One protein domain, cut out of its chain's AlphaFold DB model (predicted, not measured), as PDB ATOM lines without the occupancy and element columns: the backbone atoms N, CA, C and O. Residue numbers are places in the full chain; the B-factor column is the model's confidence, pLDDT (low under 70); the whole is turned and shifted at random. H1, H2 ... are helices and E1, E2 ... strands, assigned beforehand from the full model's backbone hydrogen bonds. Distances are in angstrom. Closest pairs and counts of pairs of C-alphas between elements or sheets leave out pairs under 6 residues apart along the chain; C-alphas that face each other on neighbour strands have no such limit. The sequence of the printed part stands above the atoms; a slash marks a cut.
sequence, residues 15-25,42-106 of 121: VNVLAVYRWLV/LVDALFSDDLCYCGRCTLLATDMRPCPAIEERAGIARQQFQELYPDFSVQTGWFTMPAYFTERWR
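What this domain is: This is residues 15 to 25 and 42 to 106 of the 121 residues of an uncharacterized protein of Actinokineospora cianjurensis (UniProt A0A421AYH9). A strongly twisted sheet of four antiparallel strands, in the order E3, E2, E1, E4, has H1 along one face and short H2 on the opposite face. The printed part has 76 residues with two named helices and four named strands, and is mixed in class. It is compact, with a radius of gyration of the C-alphas of 11.6 A, spanning 34 by 22 by 18 A.

Where its parts are: Find C-alpha 15 at (-9.587, -40.606, -12.899), where E1, residues 15 to 24, begins. Next come E2, residues 42 to 48, E3, 51 to 54, H1, 70 to 84, 20.8 A long, E4, 88 to 98, and H2, 103 to 106, ending at (-13.700, -46.411, -5.398).

How they stand to each other: Between E1 and E4, N 17 and O 95 are within hydrogen-bond range at 2.8 A. H1 lies over E2 and E1, at a height over the sheet of 7.5 A. In H1 every O i to N i+4 pair is within hydrogen-bond range.

The domain as a whole: Residues 26 to 41 are cut out; C-alphas 25 and 42 are 12.4 A apart. The link E3 to H1 is long.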
ATOM      1  N   VAL A  15     -10.859 -40.690 -13.617       89.00
ATOM      2  CA  VAL A  15      -9.587 -40.606 -12.899       89.00
ATOM      3  C   VAL A  15      -8.956 -41.987 -12.844       89.00
ATOM      4  O   VAL A  15      -9.653 -42.998 -12.716       89.00
ATOM      5  N   ASN A  16      -7.630 -42.015 -12.923       92.25
ATOM      6  CA  ASN A  16      -6.855 -43.219 -12.679       92.25
ATOM      7  C   ASN A  16      -6.557 -43.318 -11.187       92.25
ATOM      8  O   ASN A  16      -6.106 -42.357 -10.561       92.25
ATOM      9  N   VAL A  17      -6.831 -44.488 -10.629       92.88
ATOM     10  CA  VAL A  17      -6.645 -44.802  -9.221       92.88
ATOM     11  C   VAL A  17      -5.690 -45.977  -9.119       92.88
ATOM     12  O   VAL A  17      -5.967 -47.047  -9.650       92.88
ATOM     13  N   LEU A  18      -4.577 -45.777  -8.429       95.25
ATOM     14  CA  LEU A  18      -3.665 -46.830  -8.022       95.25
ATOM     15  C   LEU A  18      -4.110 -47.355  -6.660       95.25
ATOM     16  O   LEU A  18      -4.065 -46.633  -5.663       95.25
ATOM     17  N   ALA A  19      -4.575 -48.599  -6.619       93.88
ATOM     18  CA  ALA A  19      -4.968 -49.264  -5.388       93.88
ATOM     19  C   ALA A  19      -3.829 -50.132  -4.859       93.88
ATOM     20  O   ALA A  19      -3.132 -50.780  -5.639       93.88
ATOM     21  N   VAL A  20      -3.686 -50.179  -3.536       94.06
ATOM     22  CA  VAL A  20      -2.907 -51.207  -2.837       94.06
ATOM     23  C   VAL A  20      -3.901 -52.122  -2.147       94.06
ATOM     24  O   VAL A  20      -4.724 -51.661  -1.349       94.06
ATOM     25  N   TYR A  21      -3.854 -53.401  -2.488       91.75
ATOM     26  CA  TYR A  21      -4.790 -54.401  -1.999       91.75
ATOM     27  C   TYR A  21      -4.061 -55.682  -1.623       91.75
ATOM     28  O   TYR A  21      -2.920 -55.909  -2.027       91.75
ATOM     29  N   ARG A  22      -4.727 -56.528  -0.845       89.50
ATOM     30  CA  ARG A  22      -4.181 -57.808  -0.413       89.50
ATOM     31  C   ARG A  22      -5.152 -58.955  -0.605       89.50
ATOM     32  O   ARG A  22      -6.355 -58.799  -0.394       89.50
ATOM     33  N   TRP A  23      -4.585 -60.107  -0.928       83.62
ATOM     34  CA  TRP A  23      -5.267 -61.392  -1.004       83.62
ATOM     35  C   TRP A  23      -4.793 -62.296   0.120       83.62
ATOM     36  O   TRP A  23      -3.636 -62.231   0.542       83.62
ATOM     37  N   LEU A  24      -5.686 -63.152   0.607       71.62
ATOM     38  CA  LEU A  24      -5.281 -64.208   1.518       71.62
ATOM     39  C   LEU A  24      -4.478 -65.249   0.729       71.62
ATOM     40  O   LEU A  24      -5.025 -65.892  -0.163       71.62
ATOM     41  N   VAL A  25      -3.202 -65.420   1.068       67.12
ATOM     42  CA  VAL A  25      -2.404 -66.546   0.571       67.12
ATOM     43  C   VAL A  25      -2.814 -67.721   1.429       67.12
ATOM     44  O   VAL A  25      -2.527 -67.707   2.619       67.12
ATOM     45  N   LEU A  42      -8.855 -57.293  -0.148       87.38
ATOM     46  CA  LEU A  42      -9.062 -56.125   0.705       87.38
ATOM     47  C   LEU A  42      -8.240 -54.958   0.171       87.38
ATOM     48  O   LEU A  42      -7.035 -55.091  -0.001       87.38
ATOM     49  N   VAL A  43      -8.878 -53.812  -0.065       89.75
ATOM     50  CA  VAL A  43      -8.198 -52.570  -0.462       89.75
ATOM     51  C   VAL A  43      -7.765 -51.821   0.793       89.75
ATOM     52  O   VAL A  43      -8.609 -51.403   1.585       89.75
ATOM     53  N   ASP A  44      -6.460 -51.628   0.966       90.88
ATOM     54  CA  ASP A  44      -5.889 -50.951   2.134       90.88
ATOM     55  C   ASP A  44      -5.511 -49.479   1.845       90.88
ATOM     56  O   ASP A  44      -5.448 -48.657   2.769       90.88
ATOM     57  N   ALA A  45      -5.285 -49.118   0.572       93.19
ATOM     58  CA  ALA A  45      -5.007 -47.741   0.145       93.19
ATOM     59  C   ALA A  45      -5.444 -47.447  -1.302       93.19
ATOM     60  O   ALA A  45      -5.521 -48.348  -2.139       93.19
ATOM     61  N   LEU A  46      -5.697 -46.166  -1.593       93.19
ATOM     62  CA  LEU A  46      -6.078 -45.646  -2.909       93.19
ATOM     63  C   LEU A  46      -5.352 -44.328  -3.194       93.19
ATOM     64  O   LEU A  46      -5.407 -43.396  -2.394       93.19
ATOM     65  N   PHE A  47      -4.740 -44.210  -4.365       93.50
ATOM     66  CA  PHE A  47      -3.987 -43.027  -4.771       93.50
ATOM     67  C   PHE A  47      -4.411 -42.574  -6.166       93.50
ATOM     68  O   PHE A  47      -4.522 -43.375  -7.083       93.50
ATOM     69  N   SER A  48      -4.664 -41.285  -6.339       91.38
ATOM     70  CA  SER A  48      -5.124 -40.685  -7.597       91.38
ATOM     71  C   SER A  48      -4.853 -39.190  -7.584       91.38
ATOM     72  O   SER A  48      -4.679 -38.619  -6.508       91.38
ATOM     73  N   ASP A  49      -4.867 -38.534  -8.743       85.50
ATOM     74  CA  ASP A  49      -4.511 -37.110  -8.861       85.50
ATOM     75  C   ASP A  49      -5.293 -36.195  -7.898       85.50
ATOM     76  O   ASP A  49      -4.794 -35.158  -7.458       85.50
ATOM     77  N   ASP A  50      -6.514 -36.590  -7.533       85.69
ATOM     78  CA  ASP A  50      -7.420 -35.836  -6.672       85.69
ATOM     79  C   ASP A  50      -7.527 -36.362  -5.230       85.69
ATOM     80  O   ASP A  50      -8.166 -35.709  -4.401       85.69
ATOM     81  N   LEU A  51      -6.913 -37.506  -4.906       84.12
ATOM     82  CA  LEU A  51      -7.057 -38.182  -3.613       84.12
ATOM     83  C   LEU A  51      -5.851 -39.079  -3.292       84.12
ATOM     84  O   LEU A  51      -5.626 -40.072  -3.981       84.12
ATOM     85  N   CYS A  52      -5.136 -38.781  -2.204       88.94
ATOM     86  CA  CYS A  52      -4.343 -39.768  -1.469       88.94
ATOM     87  C   CYS A  52      -5.188 -40.288  -0.307       88.94
ATOM     88  O   CYS A  52      -5.547 -39.497   0.564       88.94
ATOM     89  N   TYR A  53      -5.432 -41.593  -0.270       89.62
ATOM     90  CA  TYR A  53      -5.994 -42.290   0.874       89.62
ATOM     91  C   TYR A  53      -5.110 -43.470   1.282       89.62
ATOM     92  O   TYR A  53      -4.761 -44.306   0.447       89.62
ATOM     93  N   CYS A  54      -4.793 -43.583   2.572       89.31
ATOM     94  CA  CYS A  54      -4.237 -44.816   3.125       89.31
ATOM     95  C   CYS A  54      -4.759 -45.080   4.540       89.31
ATOM     96  O   CYS A  54      -4.555 -44.264   5.433       89.31
ATOM     97  N   GLY A  55      -5.373 -46.246   4.771       81.88
ATOM     98  CA  GLY A  55      -6.075 -46.521   6.027       81.88
ATOM     99  C   GLY A  55      -5.180 -46.727   7.256       81.88
ATOM    100  O   GLY A  55      -5.596 -46.415   8.370       81.88
ATOM    101  N   ARG A  56      -3.962 -47.272   7.093       84.00
ATOM    102  CA  ARG A  56      -3.028 -47.550   8.212       84.00
ATOM    103  C   ARG A  56      -1.567 -47.182   7.924       84.00
ATOM    104  O   ARG A  56      -0.670 -47.705   8.579       84.00
ATOM    105  N   CYS A  57      -1.317 -46.296   6.961       86.12
ATOM    106  CA  CYS A  57       0.046 -45.853   6.684       86.12
ATOM    107  C   CYS A  57       0.567 -44.939   7.795       86.12
ATOM    108  O   CYS A  57      -0.139 -44.042   8.251       86.12
ATOM    109  N   THR A  58       1.830 -45.114   8.175       86.19
ATOM    110  CA  THR A  58       2.513 -44.247   9.155       86.19
ATOM    111  C   THR A  58       3.459 -43.239   8.506       86.19
ATOM    112  O   THR A  58       3.743 -42.200   9.096       86.19
ATOM    113  N   LEU A  59       3.932 -43.519   7.284       84.19
ATOM    114  CA  LEU A  59       4.882 -42.664   6.552       84.19
ATOM    115  C   LEU A  59       4.217 -41.846   5.437       84.19
ATOM    116  O   LEU A  59       4.884 -41.059   4.770       84.19
ATOM    117  N   LEU A  60       2.908 -42.014   5.227       83.19
ATOM    118  CA  LEU A  60       2.142 -41.292   4.214       83.19
ATOM    119  C   LEU A  60       1.053 -40.463   4.885       83.19
ATOM    120  O   LEU A  60       0.341 -40.954   5.757       83.19
ATOM    121  N   ALA A  61       0.884 -39.221   4.434       77.50
ATOM    122  CA  ALA A  61      -0.278 -38.423   4.804       77.50
ATOM    123  C   ALA A  61      -1.545 -39.112   4.273       77.50
ATOM    124  O   ALA A  61      -1.705 -39.235   3.054       77.50
ATOM    125  N   THR A  62      -2.403 -39.566   5.188       70.06
ATOM    126  CA  THR A  62      -3.535 -40.460   4.903       70.06
ATOM    127  C   THR A  62      -4.659 -39.801   4.121       70.06
ATOM    128  O   THR A  62      -5.438 -40.531   3.538       70.06
ATOM    129  N   ASP A  63      -4.719 -38.466   4.067       73.38
ATOM    130  CA  ASP A  63      -5.824 -37.712   3.461       73.38
ATOM    131  C   ASP A  63      -5.334 -36.404   2.816       73.38
ATOM    132  O   ASP A  63      -5.725 -35.296   3.190       73.38
ATOM    133  N   MET A  64      -4.413 -36.515   1.857       76.31
ATOM    134  CA  MET A  64      -3.858 -35.363   1.135       76.31
ATOM    135  C   MET A  64      -4.518 -35.197  -0.242       76.31
ATOM    136  O   MET A  64      -4.708 -36.170  -0.971       76.31
ATOM    137  N   ARG A  65      -4.847 -33.952  -0.615       81.88
ATOM    138  CA  ARG A  65      -5.328 -33.586  -1.958       81.88
ATOM    139  C   ARG A  65      -4.622 -32.309  -2.440       81.88
ATOM    140  O   ARG A  65      -4.687 -31.316  -1.712       81.88
ATOM    141  N   PRO A  66      -3.998 -32.281  -3.635       79.31
ATOM    142  CA  PRO A  66      -3.793 -33.391  -4.581       79.31
ATOM    143  C   PRO A  66      -2.783 -34.431  -4.068       79.31
ATOM    144  O   PRO A  66      -2.100 -34.184  -3.075       79.31
ATOM    145  N   CYS A  67      -2.693 -35.585  -4.734       86.75
ATOM    146  CA  CYS A  67      -1.792 -36.679  -4.357       86.75
ATOM    147  C   CYS A  67      -0.510 -36.681  -5.209       86.75
ATOM    148  O   CYS A  67      -0.481 -37.315  -6.261       86.75
ATOM    149  N   PRO A  68       0.564 -35.968  -4.821       86.44
ATOM    150  CA  PRO A  68       1.803 -35.996  -5.589       86.44
ATOM    151  C   PRO A  68       2.510 -37.350  -5.443       86.44
ATOM    152  O   PRO A  68       2.443 -37.971  -4.380       86.44
ATOM    153  N   ALA A  69       3.250 -37.747  -6.483       90.94
ATOM    154  CA  ALA A  69       4.083 -38.955  -6.504       90.94
ATOM    155  C   ALA A  69       3.303 -40.253  -6.187       90.94
ATOM    156  O   ALA A  69       3.688 -41.031  -5.318       90.94
ATOM    157  N   ILE A  70       2.188 -40.472  -6.896       93.12
ATOM    158  CA  ILE A  70       1.259 -41.602  -6.687       93.12
ATOM    159  C   ILE A  70       1.982 -42.956  -6.611       93.12
ATOM    160  O   ILE A  70       1.754 -43.707  -5.665       93.12
ATOM    161  N   GLU A  71       2.865 -43.256  -7.565       93.62
ATOM    162  CA  GLU A  71       3.567 -44.546  -7.622       93.62
ATOM    163  C   GLU A  71       4.531 -44.750  -6.449       93.62
ATOM    164  O   GLU A  71       4.546 -45.819  -5.843       93.62
ATOM    165  N   GLU A  72       5.292 -43.715  -6.082       93.62
ATOM    166  CA  GLU A  72       6.203 -43.756  -4.933       93.62
ATOM    167  C   GLU A  72       5.426 -44.028  -3.640       93.62
ATOM    168  O   GLU A  72       5.776 -44.913  -2.858       93.62
ATOM    169  N   ARG A  73       4.311 -43.315  -3.446       92.94
ATOM    170  CA  ARG A  73       3.438 -43.491  -2.282       92.94
ATOM    171  C   ARG A  73       2.815 -44.879  -2.239       92.94
ATOM    172  O   ARG A  73       2.817 -45.505  -1.182       92.94
ATOM    173  N   ALA A  74       2.319 -45.380  -3.365       94.12
ATOM    174  CA  ALA A  74       1.782 -46.731  -3.440       94.12
ATOM    175  C   ALA A  74       2.858 -47.788  -3.146       94.12
ATOM    176  O   ALA A  74       2.575 -48.755  -2.441       94.12
ATOM    177  N   GLY A  75       4.097 -47.578  -3.600       94.44
ATOM    178  CA  GLY A  75       5.240 -48.432  -3.277       94.44
ATOM    179  C   GLY A  75       5.543 -48.477  -1.776       94.44
ATOM    180  O   GLY A  75       5.670 -49.562  -1.209       94.44
ATOM    181  N   ILE A  76       5.580 -47.315  -1.115       94.31
ATOM    182  CA  ILE A  76       5.767 -47.217   0.343       94.31
ATOM    183  C   ILE A  76       4.618 -47.914   1.083       94.31
ATOM    184  O   ILE A  76       4.858 -48.707   1.992       94.31
ATOM    185  N   ALA A  77       3.369 -47.653   0.687       94.44
ATOM    186  CA  ALA A  77       2.198 -48.279   1.297       94.44
ATOM    187  C   ALA A  77       2.228 -49.804   1.144       94.44
ATOM    188  O   ALA A  77       2.019 -50.521   2.120       94.44
ATOM    189  N   ARG A  78       2.548 -50.310  -0.054       95.00
ATOM    190  CA  ARG A  78       2.694 -51.747  -0.316       95.00
ATOM    191  C   ARG A  78       3.726 -52.384   0.614       95.00
ATOM    192  O   ARG A  78       3.431 -53.423   1.191       95.00
ATOM    193  N   GLN A  79       4.900 -51.772   0.783       94.75
ATOM    194  CA  GLN A  79       5.930 -52.287   1.695       94.75
ATOM    195  C   GLN A  79       5.423 -52.353   3.140       94.75
ATOM    196  O   GLN A  79       5.531 -53.397   3.777       94.75
ATOM    197  N   GLN A  80       4.778 -51.288   3.628       94.25
ATOM    198  CA  GLN A  80       4.210 -51.271   4.981       94.25
ATOM    199  C   GLN A  80       3.146 -52.345   5.183       94.25
ATOM    200  O   GLN A  80       3.136 -53.032   6.201       94.25
ATOM    201  N   PHE A  81       2.238 -52.510   4.222       93.06
ATOM    202  CA  PHE A  81       1.200 -53.527   4.328       93.06
ATOM    203  C   PHE A  81       1.759 -54.944   4.218       93.06
ATOM    204  O   PHE A  81       1.258 -55.823   4.913       93.06
ATOM    205  N   GLN A  82       2.811 -55.162   3.426       92.06
ATOM    206  CA  GLN A  82       3.498 -56.452   3.362       92.06
ATOM    207  C   GLN A  82       4.136 -56.824   4.708       92.06
ATOM    208  O   GLN A  82       4.087 -57.985   5.106       92.06
ATOM    209  N   GLU A  83       4.696 -55.850   5.431       91.56
ATOM    210  CA  GLU A  83       5.234 -56.053   6.783       91.56
ATOM    211  C   GLU A  83       4.129 -56.290   7.824       91.56
ATOM    212  O   GLU A  83       4.283 -57.121   8.719       91.56
ATOM    213  N   LEU A  84       3.004 -55.574   7.715       90.25
ATOM    214  CA  LEU A  84       1.863 -55.710   8.628       90.25
ATOM    215  C   LEU A  84       1.089 -57.017   8.432       90.25
ATOM    216  O   LEU A  84       0.490 -57.524   9.382       90.25
ATOM    217  N   TYR A  85       1.065 -57.535   7.206       87.69
ATOM    218  CA  TYR A  85       0.276 -58.694   6.807       87.69
ATOM    219  C   TYR A  85       1.149 -59.719   6.067       87.69
ATOM    220  O   TYR A  85       0.927 -59.968   4.883       87.69
ATOM    221  N   PRO A  86       2.127 -60.344   6.750       84.69
ATOM    222  CA  PRO A  86       3.061 -61.277   6.118       84.69
ATOM    223  C   PRO A  86       2.382 -62.540   5.565       84.69
ATOM    224  O   PRO A  86       2.909 -63.157   4.647       84.69
ATOM    225  N   ASP A  87       1.204 -62.898   6.087       83.81
ATOM    226  CA  ASP A  87       0.394 -64.036   5.624       83.81
ATOM    227  C   ASP A  87      -0.473 -63.707   4.386       83.81
ATOM    228  O   ASP A  87      -1.297 -64.515   3.957       83.81
ATOM    229  N   PHE A  88      -0.347 -62.498   3.831       86.12
ATOM    230  CA  PHE A  88      -1.132 -62.020   2.697       86.12
ATOM    231  C   PHE A  88      -0.219 -61.624   1.528       86.12
ATOM    232  O   PHE A  88       0.905 -61.155   1.716       86.12
ATOM    233  N   SER A  89      -0.735 -61.768   0.306       87.25
ATOM    234  CA  SER A  89      -0.084 -61.282  -0.913       87.25
ATOM    235  C   SER A  89      -0.541 -59.851  -1.135       87.25
ATOM    236  O   SER A  89      -1.719 -59.619  -1.415       87.25
ATOM    237  N   VAL A  90       0.364 -58.889  -0.940       90.38
ATOM    238  CA  VAL A  90       0.074 -57.461  -1.098       90.38
ATOM    239  C   VAL A  90       0.522 -56.996  -2.480       90.38
ATOM    240  O   VAL A  90       1.701 -57.061  -2.834       90.38
ATOM    241  N   GLN A  91      -0.426 -56.474  -3.250       91.81
ATOM    242  CA  GLN A  91      -0.255 -56.097  -4.648       91.81
ATOM    243  C   GLN A  91      -0.713 -54.657  -4.891       91.81
ATOM    244  O   GLN A  91      -1.343 -54.012  -4.047       91.81
ATOM    245  N   THR A  92      -0.373 -54.142  -6.069       93.81
ATOM    246  CA  THR A  92      -0.796 -52.824  -6.545       93.81
ATOM    247  C   THR A  92      -1.420 -52.940  -7.925       93.81
ATOM    248  O   THR A  92      -0.866 -53.645  -8.762       93.81
ATOM    249  N   GLY A  93      -2.489 -52.194  -8.197       93.06
ATOM    250  CA  GLY A  93      -3.151 -52.205  -9.506       93.06
ATOM    251  C   GLY A  93      -3.757 -50.856  -9.877       93.06
ATOM    252  O   GLY A  93      -4.260 -50.133  -9.014       93.06
ATOM    253  N   TRP A  94      -3.704 -50.517 -11.165       94.62
ATOM    254  CA  TRP A  94      -4.301 -49.301 -11.717       94.62
ATOM    255  C   TRP A  94      -5.728 -49.551 -12.207       94.62
ATOM    256  O   TRP A  94      -5.989 -50.497 -12.946       94.62
ATOM    257  N   PHE A  95      -6.643 -48.653 -11.846       92.44
ATOM    258  CA  PHE A  95      -8.059 -48.731 -12.190       92.44
ATOM    259  C   PHE A  95      -8.585 -47.372 -12.650       92.44
ATOM    260  O   PHE A  95      -8.410 -46.366 -11.964       92.44
ATOM    261  N   THR A  96      -9.293 -47.339 -13.779       91.19
ATOM    262  CA  THR A  96      -9.990 -46.132 -14.253       91.19
ATOM    263  C   THR A  96     -11.433 -46.129 -13.760       91.19
ATOM    264  O   THR A  96     -12.159 -47.115 -13.934       91.19
ATOM    265  N   MET A  97     -11.858 -45.038 -13.123       89.19
ATOM    266  CA  MET A  97     -13.209 -44.905 -12.573       89.19
ATOM    267  C   MET A  97     -13.693 -43.447 -12.556       89.19
ATOM    268  O   MET A  97     -12.889 -42.524 -12.706       89.19
ATOM    269  N   PRO A  98     -14.999 -43.198 -12.362       87.19
ATOM    270  CA  PRO A  98     -15.530 -41.841 -12.317       87.19
ATOM    271  C   PRO A  98     -14.999 -41.023 -11.129       87.19
ATOM    272  O   PRO A  98     -15.034 -41.469  -9.981       87.19
ATOM    273  N   ALA A  99     -14.591 -39.775 -11.379       83.88
ATOM    274  CA  ALA A  99     -13.993 -38.886 -10.375       83.88
ATOM    275  C   ALA A  99     -14.899 -38.609  -9.163       83.88
ATOM    276  O   ALA A  99     -14.414 -38.381  -8.058       83.88
ATOM    277  N   TYR A 100     -16.221 -38.635  -9.342       82.38
ATOM    278  CA  TYR A 100     -17.173 -38.342  -8.267       82.38
ATOM    279  C   TYR A 100     -17.325 -39.484  -7.250       82.38
ATOM    280  O   TYR A 100     -17.977 -39.294  -6.220       82.38
ATOM    281  N   PHE A 101     -16.754 -40.666  -7.507       86.19
ATOM    282  CA  PHE A 101     -16.752 -41.743  -6.524       86.19
ATOM    283  C   PHE A 101     -15.949 -41.327  -5.293       86.19
ATOM    284  O   PHE A 101     -14.797 -40.904  -5.396       86.19
ATOM    285  N   THR A 102     -16.563 -41.468  -4.117       87.88
ATOM    286  CA  THR A 102     -15.855 -41.331  -2.840       87.88
ATOM    287  C   THR A 102     -14.868 -42.478  -2.672       87.88
ATOM    288  O   THR A 102     -15.034 -43.525  -3.288       87.88
ATOM    289  N   GLU A 103     -13.882 -42.321  -1.794       85.81
ATOM    290  CA  GLU A 103     -12.915 -43.370  -1.444       85.81
ATOM    291  C   GLU A 103     -13.574 -44.744  -1.228       85.81
ATOM    292  O   GLU A 103     -13.203 -45.716  -1.877       85.81
ATOM    293  N   ARG A 104     -14.635 -44.814  -0.413       86.25
ATOM    294  CA  ARG A 104     -15.366 -46.063  -0.150       86.25
ATOM    295  C   ARG A 104     -15.994 -46.670  -1.409       86.25
ATOM    296  O   ARG A 104     -16.012 -47.892  -1.553       86.25
ATOM    297  N   TRP A 105     -16.531 -45.841  -2.305       88.94
ATOM    298  CA  TRP A 105     -17.093 -46.311  -3.576       88.94
ATOM    299  C   TRP A 105     -16.004 -46.762  -4.547       88.94
ATOM    300  O   TRP A 105     -16.159 -47.810  -5.165       88.94
ATOM    301  N   ARG A 106     -14.885 -46.030  -4.620       90.25
ATOM    302  CA  ARG A 106     -13.700 -46.411  -5.398       90.25
ATOM    303  C   ARG A 106     -13.148 -47.758  -4.922       90.25
ATOM    304  O   ARG A 106     -12.948 -48.650  -5.736       90.25
TER     305      ARG A 106